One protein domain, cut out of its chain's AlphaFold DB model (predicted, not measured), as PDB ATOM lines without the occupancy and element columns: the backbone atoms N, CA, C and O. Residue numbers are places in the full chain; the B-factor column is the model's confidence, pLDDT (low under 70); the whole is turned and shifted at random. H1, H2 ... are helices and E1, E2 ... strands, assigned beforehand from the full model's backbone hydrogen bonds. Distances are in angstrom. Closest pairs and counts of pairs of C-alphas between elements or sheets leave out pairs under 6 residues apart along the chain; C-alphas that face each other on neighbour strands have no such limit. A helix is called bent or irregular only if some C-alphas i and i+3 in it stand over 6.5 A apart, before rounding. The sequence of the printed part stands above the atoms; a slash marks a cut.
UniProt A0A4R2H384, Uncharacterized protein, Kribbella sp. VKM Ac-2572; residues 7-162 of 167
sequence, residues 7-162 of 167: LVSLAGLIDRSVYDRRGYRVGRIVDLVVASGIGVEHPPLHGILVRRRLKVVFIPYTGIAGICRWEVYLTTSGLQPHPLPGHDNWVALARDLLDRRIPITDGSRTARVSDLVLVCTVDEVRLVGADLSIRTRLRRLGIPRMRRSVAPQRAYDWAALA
ATOM      1  N   LEU A   7     -51.044  39.179 -14.502       85.56
ATOM      2  CA  LEU A   7     -50.928  40.601 -14.814       85.56
ATOM      3  C   LEU A   7     -51.268  41.452 -13.590       85.56
ATOM      4  O   LEU A   7     -52.305  41.266 -12.947       85.56
ATOM      5  N   VAL A   8     -50.406  42.419 -13.299       86.50
ATOM      6  CA  VAL A   8     -50.528  43.323 -12.156       86.50
ATOM      7  C   VAL A   8     -50.435  44.766 -12.638       86.50
ATOM      8  O   VAL A   8     -49.491  45.154 -13.316       86.50
ATOM      9  N   SER A   9     -51.421  45.577 -12.259       87.56
ATOM     10  CA  SER A   9     -51.374  47.035 -12.424       87.56
ATOM     11  C   SER A   9     -50.468  47.673 -11.373       87.56
ATOM     12  O   SER A   9     -50.621  47.446 -10.167       87.56
ATOM     13  N   LEU A  10     -49.567  48.540 -11.820       89.62
ATOM     14  CA  LEU A  10     -48.740  49.341 -10.933       89.62
ATOM     15  C   LEU A  10     -49.604  50.242 -10.045       89.62
ATOM     16  O   LEU A  10     -49.447  50.237  -8.825       89.62
ATOM     17  N   ALA A  11     -50.554  50.983 -10.624       86.94
ATOM     18  CA  ALA A  11     -51.398  51.909  -9.869       86.94
ATOM     19  C   ALA A  11     -52.258  51.211  -8.799       86.94
ATOM     20  O   ALA A  11     -52.603  51.833  -7.784       86.94
ATOM     21  N   GLY A  12     -52.617  49.942  -9.019       86.25
ATOM     22  CA  GLY A  12     -53.305  49.090  -8.050       86.25
ATOM     23  C   GLY A  12     -52.405  48.611  -6.905       86.25
ATOM     24  O   GLY A  12     -52.901  48.431  -5.784       86.25
ATOM     25  N   LEU A  13     -51.108  48.451  -7.184       90.56
ATOM     26  CA  LEU A  13     -50.076  47.972  -6.265       90.56
ATOM     27  C   LEU A  13     -49.507  49.084  -5.361       90.56
ATOM     28  O   LEU A  13     -49.133  48.818  -4.219       90.56
ATOM     29  N   ILE A  14     -49.491  50.339  -5.818       92.31
ATOM     30  CA  ILE A  14     -49.060  51.478  -4.991       92.31
ATOM     31  C   ILE A  14     -49.925  51.610  -3.722       92.31
ATOM     32  O   ILE A  14     -51.150  51.469  -3.756       92.31
ATOM     33  N   ASP A  15     -49.269  51.902  -2.594       93.56
ATOM     34  CA  ASP A  15     -49.825  51.992  -1.234       93.56
ATOM     35  C   ASP A  15     -50.385  50.671  -0.671       93.56
ATOM     36  O   ASP A  15     -51.046  50.648   0.372       93.56
ATOM     37  N   ARG A  16     -50.093  49.533  -1.310       94.12
ATOM     38  CA  ARG A  16     -50.464  48.217  -0.779       94.12
ATOM     39  C   ARG A  16     -49.472  47.690   0.240       94.12
ATOM     40  O   ARG A  16     -48.340  48.158   0.329       94.12
ATOM     41  N   SER A  17     -49.932  46.743   1.052       95.88
ATOM     42  CA  SER A  17     -49.158  46.174   2.150       95.88
ATOM     43  C   SER A  17     -48.018  45.292   1.648       95.88
ATOM     44  O   SER A  17     -48.166  44.540   0.686       95.88
ATOM     45  N   VAL A  18     -46.894  45.381   2.356       97.19
ATOM     46  CA  VAL A  18     -45.771  44.449   2.238       97.19
ATOM     47  C   VAL A  18     -45.734  43.594   3.496       97.19
ATOM     48  O   VAL A  18     -45.797  44.146   4.602       97.19
ATOM     49  N   TYR A  19     -45.627  42.281   3.329       96.50
ATOM     50  CA  TYR A  19     -45.567  41.293   4.400       96.50
ATOM     51  C   TYR A  19     -44.211  40.600   4.415       96.50
ATOM     52  O   TYR A  19     -43.631  40.341   3.365       96.50
ATOM     53  N   ASP A  20     -43.699  40.310   5.604       96.25
ATOM     54  CA  ASP A  20     -42.499  39.494   5.752       96.25
ATOM     55  C   ASP A  20     -42.809  37.990   5.693       96.25
ATOM     56  O   ASP A  20     -43.972  37.582   5.636       96.25
ATOM     57  N   ARG A  21     -41.770  37.151   5.752       94.94
ATOM     58  CA  ARG A  21     -41.904  35.684   5.724       94.94
ATOM     59  C   ARG A  21     -42.775  35.122   6.858       94.94
ATOM     60  O   ARG A  21     -43.294  34.018   6.744       94.94
ATOM     61  N   ARG A  22     -42.929  35.853   7.965       95.06
ATOM     62  CA  ARG A  22     -43.754  35.449   9.116       95.06
ATOM     63  C   ARG A  22     -45.213  35.901   8.967       95.06
ATOM     64  O   ARG A  22     -46.018  35.619   9.847       95.06
ATOM     65  N   GLY A  23     -45.548  36.612   7.888       93.62
ATOM     66  CA  GLY A  23     -46.873  37.179   7.655       93.62
ATOM     67  C   GLY A  23     -47.118  38.497   8.392       93.62
ATOM     68  O   GLY A  23     -48.252  38.978   8.414       93.62
ATOM     69  N   TYR A  24     -46.096  39.124   8.984       95.62
ATOM     70  CA  TYR A  24     -46.265  40.444   9.588       95.62
ATOM     71  C   TYR A  24     -46.204  41.529   8.530       95.62
ATOM     72  O   TYR A  24     -45.308  41.569   7.687       95.62
ATOM     73  N   ARG A  25     -47.130  42.482   8.618       96.38
ATOM     74  CA  ARG A  25     -47.107  43.669   7.772       96.38
ATOM     75  C   ARG A  25     -45.936  44.573   8.161       96.38
ATOM     76  O   ARG A  25     -45.918  45.139   9.253       96.38
ATOM     77  N   VAL A  26     -45.002  44.776   7.238       96.00
ATOM     78  CA  VAL A  26     -43.757  45.523   7.480       96.00
ATOM     79  C   VAL A  26     -43.726  46.912   6.844       96.00
ATOM     80  O   VAL A  26     -42.934  47.759   7.266       96.00
ATOM     81  N   GLY A  27     -44.611  47.199   5.888       96.56
ATOM     82  CA  GLY A  27     -44.657  48.506   5.236       96.56
ATOM     83  C   GLY A  27     -45.766  48.662   4.202       96.56
ATOM     84  O   GLY A  27     -46.750  47.913   4.198       96.56
ATOM     85  N   ARG A  28     -45.618  49.680   3.350       97.00
ATOM     86  CA  ARG A  28     -46.415  49.859   2.129       97.00
ATOM     87  C   ARG A  28     -45.536  50.138   0.927       97.00
ATOM     88  O   ARG A  28     -44.513  50.802   1.067       97.00
ATOM     89  N   ILE A  29     -45.977  49.690  -0.236       96.62
ATOM     90  CA  ILE A  29     -45.310  49.930  -1.512       96.62
ATOM     91  C   ILE A  29     -45.420  51.415  -1.858       96.62
ATOM     92  O   ILE A  29     -46.511  51.988  -1.852       96.62
ATOM     93  N   VAL A  30     -44.277  52.032  -2.125       96.12
ATOM     94  CA  VAL A  30     -44.158  53.404  -2.631       96.12
ATOM     95  C   VAL A  30     -44.013  53.381  -4.137       96.12
ATOM     96  O   VAL A  30     -44.683  54.149  -4.815       96.12
ATOM     97  N   ASP A  31     -43.144  52.504  -4.633       94.94
ATOM     98  CA  ASP A  31     -42.836  52.388  -6.050       94.94
ATOM     99  C   ASP A  31     -42.213  51.022  -6.367       94.94
ATOM    100  O   ASP A  31     -41.738  50.322  -5.469       94.94
ATOM    101  N   LEU A  32     -42.200  50.668  -7.647       94.81
ATOM    102  CA  LEU A  32     -41.448  49.557  -8.216       94.81
ATOM    103  C   LEU A  32     -40.323  50.149  -9.063       94.81
ATOM    104  O   LEU A  32     -40.542  51.116  -9.791       94.81
ATOM    105  N   VAL A  33     -39.130  49.568  -8.984       93.75
ATOM    106  CA  VAL A  33     -37.994  49.978  -9.814       93.75
ATOM    107  C   VAL A  33     -37.641  48.863 -10.781       93.75
ATOM    108  O   VAL A  33     -37.461  47.717 -10.373       93.75
ATOM    109  N   VAL A  34     -37.556  49.194 -12.063       92.31
ATOM    110  CA  VAL A  34     -37.118  48.268 -13.118       92.31
ATOM    111  C   VAL A  34     -35.726  48.645 -13.586       92.31
ATOM    112  O   VAL A  34     -35.325  49.801 -13.446       92.31
ATOM    113  N   ALA A  35     -35.000  47.681 -14.142       87.62
ATOM    114  CA  ALA A  35     -33.738  47.975 -14.807       87.62
ATOM    115  C   ALA A  35     -33.964  48.960 -15.969       87.62
ATOM    116  O   ALA A  35     -34.952  48.859 -16.693       87.62
ATOM    117  N   SER A  36     -33.049  49.910 -16.138       77.69
ATOM    118  CA  SER A  36     -33.032  50.858 -17.254       77.69
ATOM    119  C   SER A  36     -31.770  50.617 -18.069       77.69
ATOM    120  O   SER A  36     -30.685  50.548 -17.498       77.69
ATOM    121  N   GLY A  37     -31.907  50.433 -19.381       60.62
ATOM    122  CA  GLY A  37     -30.792  50.126 -20.274       60.62
ATOM    123  C   GLY A  37     -31.231  49.998 -21.732       60.62
ATOM    124  O   GLY A  37     -32.402  49.752 -22.025       60.62
ATOM    125  N   ILE A  38     -30.285  50.186 -22.652       46.34
ATOM    126  CA  ILE A  38     -30.512  50.104 -24.101       46.34
ATOM    127  C   ILE A  38     -30.903  48.664 -24.477       46.34
ATOM    128  O   ILE A  38     -30.236  47.717 -24.067       46.34
ATOM    129  N   GLY A  39     -31.973  48.500 -25.264       54.34
ATOM    130  CA  GLY A  39     -32.389  47.203 -25.824       54.34
ATOM    131  C   GLY A  39     -33.222  46.304 -24.902       54.34
ATOM    132  O   GLY A  39     -33.448  45.142 -25.230       54.34
ATOM    133  N   VAL A  40     -33.693  46.804 -23.754       63.47
ATOM    134  CA  VAL A  40     -34.531  46.012 -22.844       63.47
ATOM    135  C   VAL A  40     -36.008  46.121 -23.244       63.47
ATOM    136  O   VAL A  40     -36.718  47.028 -22.812       63.47
ATOM    137  N   GLU A  41     -36.469  45.172 -24.060       66.50
ATOM    138  CA  GLU A  41     -37.850  45.114 -24.573       66.50
ATOM    139  C   GLU A  41     -38.910  44.906 -23.481       66.50
ATOM    140  O   GLU A  41     -40.023  45.403 -23.610       66.50
ATOM    141  N   HIS A  42     -38.562  44.250 -22.367       81.06
ATOM    142  CA  HIS A  42     -39.443  44.062 -21.205       81.06
ATOM    143  C   HIS A  42     -38.644  44.179 -19.899       81.06
ATOM    144  O   HIS A  42     -38.166  43.165 -19.381       81.06
ATOM    145  N   PRO A  43     -38.459  45.404 -19.367       87.31
ATOM    146  CA  PRO A  43     -37.611  45.665 -18.212       87.31
ATOM    147  C   PRO A  43     -37.924  44.773 -17.010       87.31
ATOM    148  O   PRO A  43     -39.055  44.807 -16.509       87.31
ATOM    149  N   PRO A  44     -36.947  43.987 -16.516       91.62
ATOM    150  CA  PRO A  44     -37.142  43.185 -15.323       91.62
ATOM    151  C   PRO A  44     -37.208  44.076 -14.084       91.62
ATOM    152  O   PRO A  44     -36.571  45.133 -13.997       91.62
ATOM    153  N   LEU A  45     -37.977  43.624 -13.098       93.12
ATOM    154  CA  LEU A  45     -38.068  44.252 -11.793       93.12
ATOM    155  C   LEU A  45     -36.712  44.151 -11.090       93.12
ATOM    156  O   LEU A  45     -36.212  43.066 -10.817       93.12
ATOM    157  N   HIS A  46     -36.139  45.300 -10.758       93.12
ATOM    158  CA  HIS A  46     -34.909  45.393  -9.981       93.12
ATOM    159  C   HIS A  46     -35.204  45.345  -8.471       93.12
ATOM    160  O   HIS A  46     -34.424  44.812  -7.681       93.12
ATOM    161  N   GLY A  47     -36.363  45.864  -8.055       94.56
ATOM    162  CA  GLY A  47     -36.850  45.790  -6.680       94.56
ATOM    163  C   GLY A  47     -38.025  46.727  -6.403       94.56
ATOM    164  O   GLY A  47     -38.680  47.228  -7.318       94.56
ATOM    165  N   ILE A  48     -38.297  46.974  -5.125       96.25
ATOM    166  CA  ILE A  48     -39.403  47.820  -4.657       96.25
ATOM    167  C   ILE A  48     -38.912  48.883  -3.676       96.25
ATOM    168  O   ILE A  48     -37.999  48.662  -2.879       96.25
ATOM    169  N   LEU A  49     -39.581  50.031  -3.684       96.56
ATOM    170  CA  LEU A  49     -39.476  51.038  -2.638       96.56
ATOM    171  C   LEU A  49     -40.597  50.817  -1.624       96.56
ATOM    172  O   LEU A  49     -41.777  50.809  -1.975       96.56
ATOM    173  N   VAL A  50     -40.238  50.664  -0.354       97.19
ATOM    174  CA  VAL A  50     -41.178  50.397   0.737       97.19
ATOM    175  C   VAL A  50     -41.118  51.516   1.763       97.19
ATOM    176  O   VAL A  50     -40.067  51.824   2.319       97.19
ATOM    177  N   ARG A  51     -42.271  52.108   2.071       96.75
ATOM    178  CA  ARG A  51     -42.426  53.059   3.170       96.75
ATOM    179  C   ARG A  51     -42.690  52.315   4.467       96.75
ATOM    180  O   ARG A  51     -43.677  51.582   4.593       96.75
ATOM    181  N   ARG A  52     -41.849  52.584   5.461       92.62
ATOM    182  CA  ARG A  52     -42.018  52.159   6.850       92.62
ATOM    183  C   ARG A  52     -41.866  53.373   7.759       92.62
ATOM    184  O   ARG A  52     -40.789  53.961   7.852       92.62
ATOM    185  N   ARG A  53     -42.936  53.720   8.481       88.38
ATOM    186  CA  ARG A  53     -43.015  54.960   9.276       88.38
ATOM    187  C   ARG A  53     -42.682  56.175   8.390       88.38
ATOM    188  O   ARG A  53     -43.370  56.384   7.396       88.38
ATOM    189  N   LEU A  54     -41.633  56.924   8.732       88.19
ATOM    190  CA  LEU A  54     -41.176  58.129   8.031       88.19
ATOM    191  C   LEU A  54     -40.042  57.866   7.026       88.19
ATOM    192  O   LEU A  54     -39.512  58.812   6.455       88.19
ATOM    193  N   LYS A  55     -39.636  56.605   6.819       92.44
ATOM    194  CA  LYS A  55     -38.523  56.250   5.927       92.44
ATOM    195  C   LYS A  55     -39.009  55.444   4.727       92.44
ATOM    196  O   LYS A  55     -39.894  54.596   4.862       92.44
ATOM    197  N   VAL A  56     -38.396  55.695   3.575       94.94
ATOM    198  CA  VAL A  56     -38.504  54.857   2.377       94.94
ATOM    199  C   VAL A  56     -37.221  54.047   2.266       94.94
ATOM    200  O   VAL A  56     -36.133  54.593   2.423       94.94
ATOM    201  N   VAL A  57     -37.356  52.742   2.052       95.25
ATOM    202  CA  VAL A  57     -36.234  51.812   1.910       95.25
ATOM    203  C   VAL A  57     -36.361  51.037   0.610       95.25
ATOM    204  O   VAL A  57     -37.472  50.735   0.179       95.25
ATOM    205  N   PHE A  58     -35.226  50.710   0.004       95.75
ATOM    206  CA  PHE A  58     -35.171  49.847  -1.164       95.75
ATOM    207  C   PHE A  58     -35.043  48.385  -0.741       95.75
ATOM    208  O   PHE A  58     -34.248  48.063   0.144       95.75
ATOM    209  N   ILE A  59     -35.831  47.519  -1.373       96.06
ATOM    210  CA  ILE A  59     -35.759  46.066  -1.229       96.06
ATOM    211  C   ILE A  59     -35.493  45.476  -2.618       96.06
ATOM    212  O   ILE A  59     -36.308  45.700  -3.518       96.06
ATOM    213  N   PRO A  60     -34.382  44.744  -2.812       94.94
ATOM    214  CA  PRO A  60     -34.047  44.156  -4.104       94.94
ATOM    215  C   PRO A  60     -35.030  43.046  -4.468       94.94
ATOM    216  O   PRO A  60     -35.648  42.439  -3.589       94.94
ATOM    217  N   TYR A  61     -35.141  42.745  -5.762       94.12
ATOM    218  CA  TYR A  61     -36.011  41.681  -6.265       94.12
ATOM    219  C   TYR A  61     -35.742  40.322  -5.597       94.12
ATOM    220  O   TYR A  61     -36.680  39.614  -5.254       94.12
ATOM    221  N   THR A  62     -34.481  40.007  -5.281       93.31
ATOM    222  CA  THR A  62     -34.088  38.782  -4.553       93.31
ATOM    223  C   THR A  62     -34.684  38.676  -3.140       93.31
ATOM    224  O   THR A  62     -34.768  37.587  -2.571       93.31
ATOM    225  N   GLY A  63     -35.119  39.797  -2.557       94.19
ATOM    226  CA  GLY A  63     -35.831  39.854  -1.279       94.19
ATOM    227  C   GLY A  63     -37.346  39.657  -1.396       94.19
ATOM    228  O   GLY A  63     -38.031  39.646  -0.372       94.19
ATOM    229  N   ILE A  64     -37.886  39.530  -2.612       94.62
ATOM    230  CA  ILE A  64     -39.319  39.422  -2.896       94.62
ATOM    231  C   ILE A  64     -39.664  37.957  -3.180       94.62
ATOM    232  O   ILE A  64     -39.157  37.359  -4.119       94.62
ATOM    233  N   ALA A  65     -40.553  37.382  -2.373       92.38
ATOM    234  CA  ALA A  65     -41.057  36.022  -2.554       92.38
ATOM    235  C   ALA A  65     -42.172  35.950  -3.608       92.38
ATOM    236  O   ALA A  65     -42.368  34.918  -4.239       92.38
ATOM    237  N   GLY A  66     -42.928  37.036  -3.784       90.31
ATOM    238  CA  GLY A  66     -43.963  37.107  -4.807       90.31
ATOM    239  C   GLY A  66     -44.923  38.274  -4.625       90.31
ATOM    240  O   GLY A  66     -44.948  38.944  -3.587       90.31
ATOM    241  N   ILE A  67     -45.736  38.491  -5.659       89.31
ATOM    242  CA  ILE A  67     -46.810  39.486  -5.688       89.31
ATOM    243  C   ILE A  67     -48.132  38.741  -5.868       89.31
ATOM    244  O   ILE A  67     -48.338  38.075  -6.879       89.31
ATOM    245  N   CYS A  68     -49.041  38.841  -4.898       80.00
ATOM    246  CA  CYS A  68     -50.336  38.159  -4.949       80.00
ATOM    247  C   CYS A  68     -51.444  39.073  -4.432       80.00
ATOM    248  O   CYS A  68     -51.272  39.750  -3.425       80.00
ATOM    249  N   ARG A  69     -52.591  39.116  -5.128       72.69
ATOM    250  CA  ARG A  69     -53.771  39.926  -4.751       72.69
ATOM    251  C   ARG A  69     -53.439  41.374  -4.353       72.69
ATOM    252  O   ARG A  69     -54.062  41.923  -3.446       72.69
ATOM    253  N   TRP A  70     -52.516  42.007  -5.079       81.25
ATOM    254  CA  TRP A  70     -52.046  43.376  -4.823       81.25
ATOM    255  C   TRP A  70     -51.190  43.536  -3.565       81.25
ATOM    256  O   TRP A  70     -51.001  44.657  -3.124       81.25
ATOM    257  N   GLU A  71     -50.673  42.467  -2.978       88.94
ATOM    258  CA  GLU A  71     -49.752  42.500  -1.841       88.94
ATOM    259  C   GLU A  71     -48.398  41.929  -2.252       88.94
ATOM    260  O   GLU A  71     -48.311  41.122  -3.180       88.94
ATOM    261  N   VAL A  72     -47.340  42.356  -1.562       94.06
ATOM    262  CA  VAL A  72     -45.985  41.837  -1.782       94.06
ATOM    263  C   VAL A  72     -45.522  41.081  -0.548       94.06
ATOM    264  O   VAL A  72     -45.633  41.587   0.570       94.06
ATOM    265  N   TYR A  73     -44.969  39.896  -0.767       95.19
ATOM    266  CA  TYR A  73     -44.420  39.042   0.277       95.19
ATOM    267  C   TYR A  73     -42.900  39.007   0.148       95.19
ATOM    268  O   TYR A  73     -42.375  38.887  -0.958       95.19
ATOM    269  N   LEU A  74     -42.194  39.141   1.267       96.31
ATOM    270  CA  LEU A  74     -40.735  39.099   1.319       96.31
ATOM    271  C   LEU A  74     -40.237  37.701   1.681       96.31
ATOM    272  O   LEU A  74     -40.893  36.962   2.416       96.31
ATOM    273  N   THR A  75     -39.033  37.370   1.226       94.50
ATOM    274  CA  THR A  75     -38.337  36.128   1.600       94.50
ATOM    275  C   THR A  75     -37.745  36.194   3.015       94.50
ATOM    276  O   THR A  75     -37.437  35.163   3.615       94.50
ATOM    277  N   THR A  76     -37.603  37.395   3.582       93.25
ATOM    278  CA  THR A  76     -36.952  37.647   4.874       93.25
ATOM    279  C   THR A  76     -37.948  37.855   6.011       93.25
ATOM    280  O   THR A  76     -39.093  38.240   5.790       93.25
ATOM    281  N   SER A  77     -37.502  37.651   7.255       92.19
ATOM    282  CA  SER A  77     -38.198  38.155   8.447       92.19
ATOM    283  C   SER A  77     -37.865  39.641   8.626       92.19
ATOM    284  O   SER A  77     -36.694  40.000   8.758       92.19
ATOM    285  N   GLY A  78     -38.873  40.514   8.639       90.25
ATOM    286  CA  GLY A  78     -38.680  41.963   8.603       90.25
ATOM    287  C   GLY A  78     -38.243  42.526   7.240       90.25
ATOM    288  O   GLY A  78     -38.052  41.805   6.261       90.25
ATOM    289  N   LEU A  79     -38.082  43.854   7.197       90.06
ATOM    290  CA  LEU A  79     -37.484  44.564   6.062       90.06
ATOM    291  C   LEU A  79     -35.961  44.526   6.182       90.06
ATOM    292  O   LEU A  79     -35.435  44.899   7.229       90.06
ATOM    293  N   GLN A  80     -35.288  44.150   5.096       91.44
ATOM    294  CA  GLN A  80     -33.831  44.198   4.951       91.44
ATOM    295  C   GLN A  80     -33.472  45.242   3.880       91.44
ATOM    296  O   GLN A  80     -33.433  44.914   2.692       91.44
ATOM    297  N   PRO A  81     -33.306  46.525   4.262       91.19
ATOM    298  CA  PRO A  81     -32.986  47.596   3.330       91.19
ATOM    299  C   PRO A  81     -31.651  47.357   2.637       91.19
ATOM    300  O   PRO A  81     -30.678  46.987   3.288       91.19
ATOM    301  N   HIS A  82     -31.600  47.651   1.346       91.50
ATOM    302  CA  HIS A  82     -30.356  47.708   0.588       91.50
ATOM    303  C   HIS A  82     -30.115  49.140   0.101       91.50
ATOM    304  O   HIS A  82     -31.074  49.913  -0.020       91.50
ATOM    305  N   PRO A  83     -28.857  49.522  -0.178       87.94
ATOM    306  CA  PRO A  83     -28.576  50.751  -0.901       87.94
ATOM    307  C   PRO A  83     -29.358  50.762  -2.214       87.94
ATOM    308  O   PRO A  83     -29.378  49.764  -2.938       87.94
ATOM    309  N   LEU A  84     -30.025  51.876  -2.506       82.06
ATOM    310  CA  LEU A  84     -30.640  52.055  -3.813       82.06
ATOM    311  C   LEU A  84     -29.506  52.175  -4.850       82.06
ATOM    312  O   LEU A  84     -28.550  52.908  -4.581       82.06
ATOM    313  N   PRO A  85     -29.568  51.475  -5.997       76.25
ATOM    314  CA  PRO A  85     -28.519  51.573  -7.008       76.25
ATOM    315  C   PRO A  85     -28.394  53.005  -7.558       76.25
ATOM    316  O   PRO A  85     -29.296  53.829  -7.385       76.25
ATOM    317  N   GLY A  86     -27.299  53.313  -8.256       77.56
ATOM    318  CA  GLY A  86     -27.153  54.592  -8.970       77.56
ATOM    319  C   GLY A  86     -28.276  54.802  -9.995       77.56
ATOM    320  O   GLY A  86     -28.721  53.838 -10.618       77.56
ATOM    321  N   HIS A  87     -28.753  56.042 -10.137       70.75
ATOM    322  CA  HIS A  87     -29.965  56.390 -10.900       70.75
ATOM    323  C   HIS A  87     -29.878  56.053 -12.403       70.75
ATOM    324  O   HIS A  87     -30.907  55.933 -13.062       70.75
ATOM    325  N   ASP A  88     -28.676  55.852 -12.942       73.75
ATOM    326  CA  ASP A  88     -28.465  55.598 -14.373       73.75
ATOM    327  C   ASP A  88     -28.915  54.192 -14.814       73.75
ATOM    328  O   ASP A  88     -29.137  53.952 -15.996       73.75
ATOM    329  N   ASN A  89     -29.106  53.267 -13.864       82.06
ATOM    330  CA  ASN A  89     -29.350  51.848 -14.153       82.06
ATOM    331  C   ASN A  89     -30.783  51.383 -13.854       82.06
ATOM    332  O   ASN A  89     -31.095  50.196 -13.988       82.06
ATOM    333  N   TRP A  90     -31.665  52.279 -13.408       88.50
ATOM    334  CA  TRP A  90     -33.044  51.925 -13.074       88.50
ATOM    335  C   TRP A  90     -34.011  53.096 -13.237       88.50
ATOM    336  O   TRP A  90     -33.632  54.262 -13.225       88.50
ATOM    337  N   VAL A  91     -35.293  52.763 -13.362       90.25
ATOM    338  CA  VAL A  91     -36.402  53.721 -13.452       90.25
ATOM    339  C   VAL A  91     -37.447  53.372 -12.397       90.25
ATOM    340  O   VAL A  91     -37.844  52.211 -12.283       90.25
ATOM    341  N   ALA A  92     -37.897  54.361 -11.615       92.19
ATOM    342  CA  ALA A  92     -39.023  54.183 -10.699       92.19
ATOM    343  C   ALA A  92     -40.331  54.370 -11.462       92.19
ATOM    344  O   ALA A  92     -40.624  55.449 -11.969       92.19
ATOM    345  N   LEU A  93     -41.131  53.318 -11.558       91.81
ATOM    346  CA  LEU A  93     -42.255  53.285 -12.481       91.81
ATOM    347  C   LEU A  93     -43.337  54.329 -12.142       91.81
ATOM    348  O   LEU A  93     -43.867  54.997 -13.030       91.81
ATOM    349  N   ALA A  94     -43.685  54.501 -10.869       90.06
ATOM    350  CA  ALA A  94     -44.741  55.421 -10.466       90.06
ATOM    351  C   ALA A  94     -44.275  56.876 -10.498       90.06
ATOM    352  O   ALA A  94     -45.003  57.741 -10.976       90.06
ATOM    353  N   ARG A  95     -43.067  57.157 -10.015       90.69
ATOM    354  CA  ARG A  95     -42.507  58.512 -10.037       90.69
ATOM    355  C   ARG A  95     -42.132  58.967 -11.447       90.69
ATOM    356  O   ARG A  95     -42.365  60.125 -11.802       90.69
ATOM    357  N   ASP A  96     -41.524  58.076 -12.224       87.50
ATOM    358  CA  ASP A  96     -40.848  58.444 -13.462       87.50
ATOM    359  C   ASP A  96     -41.633  58.103 -14.727       87.50
ATOM    360  O   ASP A  96     -41.276  58.588 -15.794       87.50
ATOM    361  N   LEU A  97     -42.706  57.315 -14.654       86.94
ATOM    362  CA  LEU A  97     -43.477  56.954 -15.848       86.94
ATOM    363  C   LEU A  97     -44.972  57.222 -15.705       86.94
ATOM    364  O   LEU A  97     -45.566  57.728 -16.656       86.94
ATOM    365  N   LEU A  98     -45.597  56.952 -14.552       84.00
ATOM    366  CA  LEU A  98     -47.017  57.287 -14.381       84.00
ATOM    367  C   LEU A  98     -47.257  58.786 -14.574       84.00
ATOM    368  O   LEU A  98     -46.470  59.633 -14.154       84.00
ATOM    369  N   ASP A  99     -48.371  59.120 -15.222       81.69
ATOM    370  CA  ASP A  99     -48.767  60.483 -15.571       81.69
ATOM    371  C   ASP A  99     -47.780  61.241 -16.498       81.69
ATOM    372  O   ASP A  99     -48.077  62.378 -16.904       81.69
ATOM    373  N   ARG A 100     -46.658  60.632 -16.914       82.62
ATOM    374  CA  ARG A 100     -45.751  61.213 -17.913       82.62
ATOM    375  C   ARG A 100     -46.323  61.072 -19.317       82.62
ATOM    376  O   ARG A 100     -47.094  60.157 -19.612       82.62
ATOM    377  N   ARG A 101     -45.977  62.030 -20.180       80.19
ATOM    378  CA  ARG A 101     -46.319  61.988 -21.603       80.19
ATOM    379  C   ARG A 101     -45.183  61.325 -22.368       80.19
ATOM    380  O   ARG A 101     -44.054  61.790 -22.271       80.19
ATOM    381  N   ILE A 102     -45.507  60.282 -23.117       76.31
ATOM    382  CA  ILE A 102     -44.588  59.559 -23.993       76.31
ATOM    383  C   ILE A 102     -45.026  59.728 -25.453       76.31
ATOM    384  O   ILE A 102     -46.232  59.842 -25.709       76.31
ATOM    385  N   PRO A 103     -44.089  59.789 -26.408       72.44
ATOM    386  CA  PRO A 103     -44.420  59.801 -27.828       72.44
ATOM    387  C   PRO A 103     -45.073  58.472 -28.248       72.44
ATOM    388  O   PRO A 103     -44.696  57.411 -27.760       72.44
ATOM    389  N   ILE A 104     -46.070  58.530 -29.135       64.19
ATOM    390  CA  ILE A 104     -46.746  57.356 -29.709       64.19
ATOM    391  C   ILE A 104     -46.429  57.305 -31.197       64.19
ATOM    392  O   ILE A 104     -47.107  58.009 -31.940       64.19
ATOM    393  N   THR A 105     -45.478  56.457 -31.609       61.53
ATOM    394  CA  THR A 105     -45.052  56.270 -33.016       61.53
ATOM    395  C   THR A 105     -44.576  57.580 -33.675       61.53
ATOM    396  O   THR A 105     -45.075  58.645 -33.358       61.53
ATOM    397  N   ASP A 106     -43.551  57.545 -34.532       56.66
ATOM    398  CA  ASP A 106     -43.097  58.659 -35.407       56.66
ATOM    399  C   ASP A 106     -42.916  60.090 -34.820       56.66
ATOM    400  O   ASP A 106     -42.654  61.037 -35.558       56.66
ATOM    401  N   GLY A 107     -43.005  60.278 -33.500       59.62
ATOM    402  CA  GLY A 107     -42.863  61.564 -32.815       59.62
ATOM    403  C   GLY A 107     -44.034  62.542 -32.992       59.62
ATOM    404  O   GLY A 107     -44.036  63.588 -32.342       59.62
ATOM    405  N   SER A 108     -45.047  62.236 -33.811       62.25
ATOM    406  CA  SER A 108     -46.104  63.205 -34.144       62.25
ATOM    407  C   SER A 108     -47.161  63.383 -33.048       62.25
ATOM    408  O   SER A 108     -47.886  64.383 -33.023       62.25
ATOM    409  N   ARG A 109     -47.277  62.426 -32.118       72.81
ATOM    410  CA  ARG A 109     -48.288  62.429 -31.048       72.81
ATOM    411  C   ARG A 109     -47.689  62.024 -29.712       72.81
ATOM    412  O   ARG A 109     -46.776  61.213 -29.654       72.81
ATOM    413  N   THR A 110     -48.251  62.547 -28.620       78.12
ATOM    414  CA  THR A 110     -47.919  62.107 -27.254       78.12
ATOM    415  C   THR A 110     -49.154  61.568 -26.534       78.12
ATOM    416  O   THR A 110     -50.247  62.124 -26.655       78.12
ATOM    417  N   ALA A 111     -48.987  60.499 -25.753       73.75
ATOM    418  CA  ALA A 111     -49.989  60.003 -24.812       73.75
ATOM    419  C   ALA A 111     -49.472  60.062 -23.387       73.75
ATOM    420  O   ALA A 111     -48.288  59.896 -23.122       73.75
ATOM    421  N   ARG A 112     -50.398  60.247 -22.447       78.44
ATOM    422  CA  ARG A 112     -50.110  60.107 -21.025       78.44
ATOM    423  C   ARG A 112     -50.193  58.637 -20.616       78.44
ATOM    424  O   ARG A 112     -51.229  58.006 -20.828       78.44
ATOM    425  N   VAL A 113     -49.153  58.149 -19.947       82.44
ATOM    426  CA  VAL A 113     -49.160  56.852 -19.268       82.44
ATOM    427  C   VAL A 113     -50.126  56.926 -18.092       82.44
ATOM    428  O   VAL A 113     -49.906  57.656 -17.125       82.44
ATOM    429  N   SER A 114     -51.233  56.208 -18.199       81.12
ATOM    430  CA  SER A 114     -52.284  56.182 -17.182       81.12
ATOM    431  C   SER A 114     -52.083  55.064 -16.169       81.12
ATOM    432  O   SER A 114     -52.452  55.208 -15.003       81.12
ATOM    433  N   ASP A 115     -51.521  53.949 -16.620       85.06
ATOM    434  CA  ASP A 115     -51.111  52.836 -15.777       85.06
ATOM    435  C   ASP A 115     -49.979  52.060 -16.454       85.06
ATOM    436  O   ASP A 115     -49.765  52.182 -17.662       85.06
ATOM    437  N   LEU A 116     -49.275  51.248 -15.676       87.62
ATOM    438  CA  LEU A 116     -48.259  50.321 -16.159       87.62
ATOM    439  C   LEU A 116     -48.641  48.904 -15.751       87.62
ATOM    440  O   LEU A 116     -49.130  48.679 -14.642       87.62
ATOM    441  N   VAL A 117     -48.427  47.957 -16.657       87.44
ATOM    442  CA  VAL A 117     -48.779  46.552 -16.463       87.44
ATOM    443  C   VAL A 117     -47.505  45.736 -16.341       87.44
ATOM    444  O   VAL A 117     -46.664  45.723 -17.242       87.44
ATOM    445  N   LEU A 118     -47.386  45.038 -15.218       88.50
ATOM    446  CA  LEU A 118     -46.347  44.052 -14.981       88.50
ATOM    447  C   LEU A 118     -46.906  42.652 -15.203       88.50
ATOM    448  O   LEU A 118     -48.048  42.372 -14.840       88.50
ATOM    449  N   VAL A 119     -46.083  41.759 -15.739       88.69
ATOM    450  CA  VAL A 119     -46.320  40.319 -15.673       88.69
ATOM    451  C   VAL A 119     -45.500  39.756 -14.520       88.69
ATOM    452  O   VAL A 119     -44.315  40.053 -14.394       88.69
ATOM    453  N   CYS A 120     -46.140  38.976 -13.658       87.00
ATOM    454  CA  CYS A 120     -45.487  38.233 -12.587       87.00
ATOM    455  C   CYS A 120     -45.542  36.748 -12.941       87.00
ATOM    456  O   CYS A 120     -46.626  36.159 -12.956       87.00
ATOM    457  N   THR A 121     -44.393  36.157 -13.253       86.88
ATOM    458  CA  THR A 121     -44.235  34.712 -13.446       86.88
ATOM    459  C   THR A 121     -43.567  34.101 -12.212       86.88
ATOM    460  O   THR A 121     -43.279  34.796 -11.235       86.88
ATOM    461  N   VAL A 122     -43.363  32.783 -12.233       80.06
ATOM    462  CA  VAL A 122     -42.584  32.088 -11.197       80.06
ATOM    463  C   VAL A 122     -41.119  32.531 -11.229       80.06
ATOM    464  O   VAL A 122     -40.497  32.643 -10.177       80.06
ATOM    465  N   ASP A 123     -40.594  32.817 -12.421       82.56
ATOM    466  CA  ASP A 123     -39.170  33.076 -12.634       82.56
ATOM    467  C   ASP A 123     -38.806  34.555 -12.466       82.56
ATOM    468  O   ASP A 123     -37.703  34.881 -12.031       82.56
ATOM    469  N   GLU A 124     -39.717  35.464 -12.832       88.19
ATOM    470  CA  GLU A 124     -39.420  36.893 -12.888       88.19
ATOM    471  C   GLU A 124     -40.665  37.791 -12.862       88.19
ATOM    472  O   GLU A 124     -41.797  37.386 -13.137       88.19
ATOM    473  N   VAL A 125     -40.439  39.070 -12.568       89.69
ATOM    474  CA  VAL A 125     -41.431  40.128 -12.774       89.69
ATOM    475  C   VAL A 125     -40.903  41.069 -13.845       89.69
ATOM    476  O   VAL A 125     -39.800  41.592 -13.702       89.69
ATOM    477  N   ARG A 126     -41.682  41.310 -14.901       89.75
ATOM    478  CA  ARG A 126     -41.300  42.202 -16.008       89.75
ATOM    479  C   ARG A 126     -42.360  43.252 -16.287       89.75
ATOM    480  O   ARG A 126     -43.554  42.988 -16.163       89.75
ATOM    481  N   LEU A 127     -41.921  44.431 -16.707       88.00
ATOM    482  CA  LEU A 127     -42.785  45.448 -17.293       88.00
ATOM    483  C   LEU A 127     -43.150  45.034 -18.723       88.00
ATOM    484  O   LEU A 127     -42.266  44.913 -19.566       88.00
ATOM    485  N   VAL A 128     -44.438  44.810 -18.988       85.62
ATOM    486  CA  VAL A 128     -44.915  44.301 -20.291       85.62
ATOM    487  C   VAL A 128     -45.748  45.299 -21.074       85.62
ATOM    488  O   VAL A 128     -45.910  45.144 -22.280       85.62
ATOM    489  N   GLY A 129     -46.269  46.342 -20.428       80.69
ATOM    490  CA  GLY A 129     -47.011  47.349 -21.169       80.69
ATOM    491  C   GLY A 129     -47.379  48.593 -20.389       80.69
ATOM    492  O   GLY A 129     -47.260  48.663 -19.163       80.69
ATOM    493  N   ALA A 130     -47.873  49.571 -21.138       79.88
ATOM    494  CA  ALA A 130     -48.432  50.806 -20.614       79.88
ATOM    495  C   ALA A 130     -49.882  50.973 -21.082       79.88
ATOM    496  O   ALA A 130     -50.200  50.808 -22.262       79.88
ATOM    497  N   ASP A 131     -50.772  51.329 -20.156       75.12
ATOM    498  CA  ASP A 131     -52.128  51.761 -20.481       75.12
ATOM    499  C   ASP A 131     -52.110  53.265 -20.784       75.12
ATOM    500  O   ASP A 131     -51.846  54.094 -19.908       75.12
ATOM    501  N   LEU A 132     -52.400  53.618 -22.036       66.62
ATOM    502  CA  LEU A 132     -52.439  54.997 -22.539       66.62
ATOM    503  C   LEU A 132     -53.876  55.554 -22.628       66.62
ATOM    504  O   LEU A 132     -54.115  56.625 -23.194       66.62
ATOM    505  N   SER A 133     -54.866  54.832 -22.095       59.31
ATOM    506  CA  SER A 133     -56.287  55.129 -22.292       59.31
ATOM    507  C   SER A 133     -56.766  56.379 -21.539       59.31
ATOM    508  O   SER A 133     -56.775  56.437 -20.312       59.31
ATOM    509  N   ILE A 134     -57.338  57.336 -22.278       43.69
ATOM    510  CA  ILE A 134     -57.931  58.605 -21.797       43.69
ATOM    511  C   ILE A 134     -59.084  58.432 -20.776       43.69
ATOM    512  O   ILE A 134     -59.427  59.385 -20.075       43.69
ATOM    513  N   ARG A 135     -59.697  57.244 -20.653       46.84
ATOM    514  CA  ARG A 135     -60.876  57.003 -19.788       46.84
ATOM    515  C   ARG A 135     -60.558  56.759 -18.305       46.84
ATOM    516  O   ARG A 135     -61.467  56.722 -17.483       46.84
ATOM    517  N   THR A 136     -59.288  56.661 -17.928       45.97
ATOM    518  CA  THR A 136     -58.835  56.478 -16.532       45.97
ATOM    519  C   THR A 136     -58.704  57.793 -15.748       45.97
ATOM    520  O   THR A 136     -58.326  57.785 -14.574       45.97
ATOM    521  N   ARG A 137     -59.081  58.931 -16.353       47.72
ATOM    522  CA  ARG A 137     -59.020  60.278 -15.750       47.72
ATOM    523  C   ARG A 137     -59.791  60.442 -14.431       47.72
ATOM    524  O   ARG A 137     -59.523  61.389 -13.700       47.72
ATOM    525  N   LEU A 138     -60.706  59.534 -14.078       47.06
ATOM    526  CA  LEU A 138     -61.534  59.653 -12.865       47.06
ATOM    527  C   LEU A 138     -60.939  58.991 -11.606       47.06
ATOM    528  O   LEU A 138     -61.534  59.076 -10.533       47.06
ATOM    529  N   ARG A 139     -59.740  58.386 -11.661       53.19
ATOM    530  CA  ARG A 139     -59.122  57.769 -10.463       53.19
ATOM    531  C   ARG A 139     -58.611  58.783  -9.422       53.19
ATOM    532  O   ARG A 139     -58.223  58.378  -8.327       53.19
ATOM    533  N   ARG A 140     -58.646  60.087  -9.731       53.16
ATOM    534  CA  ARG A 140     -58.311  61.190  -8.806       53.16
ATOM    535  C   ARG A 140     -59.458  61.621  -7.880       53.16
ATOM    536  O   ARG A 140     -59.228  62.459  -7.021       53.16
ATOM    537  N   LEU A 141     -60.642  61.007  -7.964       51.28
ATOM    538  CA  LEU A 141     -61.758  61.277  -7.039       51.28
ATOM    539  C   LEU A 141     -61.691  60.481  -5.714       51.28
ATOM    540  O   LEU A 141     -62.685  60.354  -5.012       51.28
ATOM    541  N   GLY A 142     -60.526  59.935  -5.344       47.66
ATOM    542  CA  GLY A 142     -60.292  59.467  -3.970       47.66
ATOM    543  C   GLY A 142     -60.932  58.128  -3.573       47.66
ATOM    544  O   GLY A 142     -60.950  57.816  -2.388       47.66
ATOM    545  N   ILE A 143     -61.414  57.303  -4.513       48.50
ATOM    546  CA  ILE A 143     -62.038  56.002  -4.196       48.50
ATOM    547  C   ILE A 143     -61.030  54.846  -4.390       48.50
ATOM    548  O   ILE A 143     -60.755  54.452  -5.529       48.50
ATOM    549  N   PRO A 144     -60.516  54.208  -3.312       52.25
ATOM    550  CA  PRO A 144     -59.470  53.173  -3.390       52.25
ATOM    551  C   PRO A 144     -59.862  51.910  -4.173       52.25
ATOM    552  O   PRO A 144     -58.993  51.142  -4.590       52.25
ATOM    553  N   ARG A 145     -61.167  51.671  -4.364       48.34
ATOM    554  CA  ARG A 145     -61.716  50.512  -5.090       48.34
ATOM    555  C   ARG A 145     -61.634  50.660  -6.613       48.34
ATOM    556  O   ARG A 145     -61.581  49.651  -7.306       48.34
ATOM    557  N   MET A 146     -61.547  51.887  -7.133       48.53
ATOM    558  CA  MET A 146     -61.552  52.166  -8.579       48.53
ATOM    559  C   MET A 146     -60.159  52.052  -9.224       48.53
ATOM    560  O   MET A 146     -60.029  52.064 -10.445       48.53
ATOM    561  N   ARG A 147     -59.105  51.872  -8.413       52.06
ATOM    562  CA  ARG A 147     -57.726  51.559  -8.842       52.06
ATOM    563  C   ARG A 147     -57.530  50.117  -9.333       52.06
ATOM    564  O   ARG A 147     -56.428  49.759  -9.713       52.06
ATOM    565  N   ARG A 148     -58.578  49.286  -9.288       50.28
ATOM    566  CA  ARG A 148     -58.503  47.830  -9.514       50.28
ATOM    567  C   ARG A 148     -58.866  47.384 -10.930       50.28
ATOM    568  O   ARG A 148     -58.668  46.223 -11.255       50.28
ATOM    569  N   SER A 149     -59.436  48.271 -11.744       44.84
ATOM    570  CA  SER A 149     -59.849  47.930 -13.107       44.84
ATOM    571  C   SER A 149     -58.738  48.289 -14.088       44.84
ATOM    572  O   SER A 149     -58.532  49.472 -14.388       44.84
ATOM    573  N   VAL A 150     -58.002  47.266 -14.524       45.59
ATOM    574  CA  VAL A 150     -57.247  47.283 -15.778       45.59
ATOM    575  C   VAL A 150     -58.288  47.174 -16.887       45.59
ATOM    576  O   VAL A 150     -59.163  46.315 -16.809       45.59
ATOM    577  N   ALA A 151     -58.231  48.042 -17.895       43.19
ATOM    578  CA  ALA A 151     -58.931  47.805 -19.150       43.19
ATOM    579  C   ALA A 151     -57.935  47.086 -20.078       43.19
ATOM    580  O   ALA A 151     -57.165  47.758 -20.762       43.19
ATOM    581  N   PRO A 152     -57.892  45.738 -20.098       44.50
ATOM    582  CA  PRO A 152     -56.871  44.981 -20.828       44.50
ATOM    583  C   PRO A 152     -56.936  45.165 -22.351       44.50
ATOM    584  O   PRO A 152     -56.060  44.691 -23.061       44.50
ATOM    585  N   GLN A 153     -57.947  45.861 -22.876       41.47
ATOM    586  CA  GLN A 153     -58.178  45.946 -24.315       41.47
ATOM    587  C   GLN A 153     -57.237  46.897 -25.074       41.47
ATOM    588  O   GLN A 153     -57.323  46.928 -26.297       41.47
ATOM    589  N   ARG A 154     -56.356  47.667 -24.407       49.75
ATOM    590  CA  ARG A 154     -55.392  48.579 -25.070       49.75
ATOM    591  C   ARG A 154     -54.088  48.806 -24.287       49.75
ATOM    592  O   ARG A 154     -53.580  49.926 -24.250       49.75
ATOM    593  N   ALA A 155     -53.553  47.771 -23.638       52.75
ATOM    594  CA  ALA A 155     -52.174  47.842 -23.154       52.75
ATOM    595  C   ALA A 155     -51.247  47.843 -24.378       52.75
ATOM    596  O   ALA A 155     -51.274  46.902 -25.168       52.75
ATOM    597  N   TYR A 156     -50.490  48.921 -24.569       58.06
ATOM    598  CA  TYR A 156     -49.451  48.949 -25.592       58.06
ATOM    599  C   TYR A 156     -48.271  48.128 -25.085       58.06
ATOM    600  O   TYR A 156     -47.871  48.299 -23.929       58.06
ATOM    601  N   ASP A 157     -47.747  47.248 -25.936       64.06
ATOM    602  CA  ASP A 157     -46.540  46.481 -25.638       64.06
ATOM    603  C   ASP A 157     -45.402  47.450 -25.308       64.06
ATOM    604  O   ASP A 157     -45.142  48.395 -26.060       64.06
ATOM    605  N   TRP A 158     -44.757  47.242 -24.161       66.25
ATOM    606  CA  TRP A 158     -43.640  48.080 -23.740       66.25
ATOM    607  C   TRP A 158     -42.509  48.065 -24.773       66.25
ATOM    608  O   TRP A 158     -41.948  49.122 -25.055       66.25
ATOM    609  N   ALA A 159     -42.248  46.921 -25.409       57.97
ATOM    610  CA  ALA A 159     -41.243  46.795 -26.461       57.97
ATOM    611  C   ALA A 159     -41.544  47.714 -27.657       57.97
ATOM    612  O   ALA A 159     -40.648  48.343 -28.211       57.97
ATOM    613  N   ALA A 160     -42.825  47.869 -28.005       55.56
ATOM    614  CA  ALA A 160     -43.265  48.741 -29.093       55.56
ATOM    615  C   ALA A 160     -43.242  50.239 -28.724       55.56
ATOM    616  O   ALA A 160     -43.244  51.091 -29.613       55.56
ATOM    617  N   LEU A 161     -43.241  50.570 -27.427       50.72
ATOM    618  CA  LEU A 161     -43.103  51.941 -26.917       50.72
ATOM    619  C   LEU A 161     -41.645  52.334 -26.649       50.72
ATOM    620  O   LEU A 161     -41.339  53.525 -26.610       50.72
ATOM    621  N   ALA A 162     -40.758  51.355 -26.468       47.28
ATOM    622  CA  ALA A 162     -39.331  51.542 -26.246       47.28
ATOM    623  C   ALA A 162     -38.598  51.891 -27.556       47.28
ATOM    624  O   ALA A 162     -37.671  51.207 -27.976       47.28
TER     625      ALA A 162
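This is residues 7 to 162 of the 167 residues of an uncharacterized protein of Kribbella sp. VKM Ac-2572 (UniProt A0A4R2H384). Two strongly twisted sheets lie partly face to face as a sandwich with crossed strands, the larger made of E2 to E8, the smaller of E1, E11, E12 and E13. The short helix H1 lies near the centre, while the hairpin of E9 and E10 and the irregular helix H3 lie far out. The printed part has 156 residues with 4 named helices and 13 named strands, in the order E1 H1 E2 E3 E4 E5 E6 E7 E8 H2 E9 E10 E11 E12 H3 E13 H4, class mixed. The larger sheet is branched and mixed; the smaller, in order E1 E11 E12 E13, is antiparallel. The whole is compact, with a radius of gyration of the C-alphas of 15.5 A and spans of 49 by 37 by 30 A.

E1, residues 7 to 9, is an edge strand. H1, residues 10 to 13, is on the larger sheet, height 7.6 A, and only grazes the smaller. E2, residues 17 to 19, E3, residues 25 to 35, E4, residues 45 to 52, and E5, residues 55 to 60, form a meander, each strand the antiparallel neighbour of the one before: N 26 and O 18, N 30 and O 49, and N 50 and O 57 are each 2.8 A apart. E6, residues 64 to 68, and E7, residues 71 to 74, form a hairpin (N 71 and O 68, 2.8 A). E7 is parallel to E2 (N 19 and O 72, 2.8 A). E8, residues 90 to 92, is antiparallel to E3 (N 34 and O 91, 3.0 A), on the same side as E2. H2, residues 93 to 96, stands at the larger sheet's level and only just touches H1, with 3 pairs of C-alphas within 8 A; the closest C-alphas, of Leu 10 and Ala 94, are 7.3 A apart. E9, residues 101 to 103, and E10, residues 110 to 112, form a hairpin (N 102 and O 111, 2.8 A). E11, residues 115 to 120, is antiparallel to E1 (N 8 and O 118, 2.8 A) and forms a hairpin with E12, residues 125 to 131 (N 119 and O 126, 2.8 A). The facing parts of the sandwich are 9.7 A apart centre to centre, strands at 61 degrees. H3, residues 134 to 140, is on neither sheet. E13, residues 155 to 157, is antiparallel to E12 (N 156 and O 130, 3.0 A). H4, residues 158 to 161, is on the smaller sheet, its height of 4.1 A only just above the sheet's level. H3 has 0 of 3 O i to N i+4 pairs within hydrogen-bond range and 1 of 4 O i to N i+3 pairs; H1, H2 and H4 are too short for the former.

E1 begins at C-alpha 7 (-50.928, 40.601, -14.814). E3 measures 26.6 A from C-alpha 25 (-47.107, 43.669, 7.772) and bends by 66 degrees at residue 30; E4 measures 20.6 A and E12 17.6 A. H3, 13.3 A, is irregular: C-alphas 135 and 138 are 7.4 A apart. H4 ends at C-alpha 161 (-43.103, 51.941, -26.917).

The two C-alphas farthest apart, of Arg 22 and Ser 108, are 51.5 A apart. The printed part has no cut. The links E7 to E8 and H3 to E13 are long. Mean pLDDT of the printed part is 79.3; residues 37 to 41, 104 to 108 and 132 to 162 are under 70.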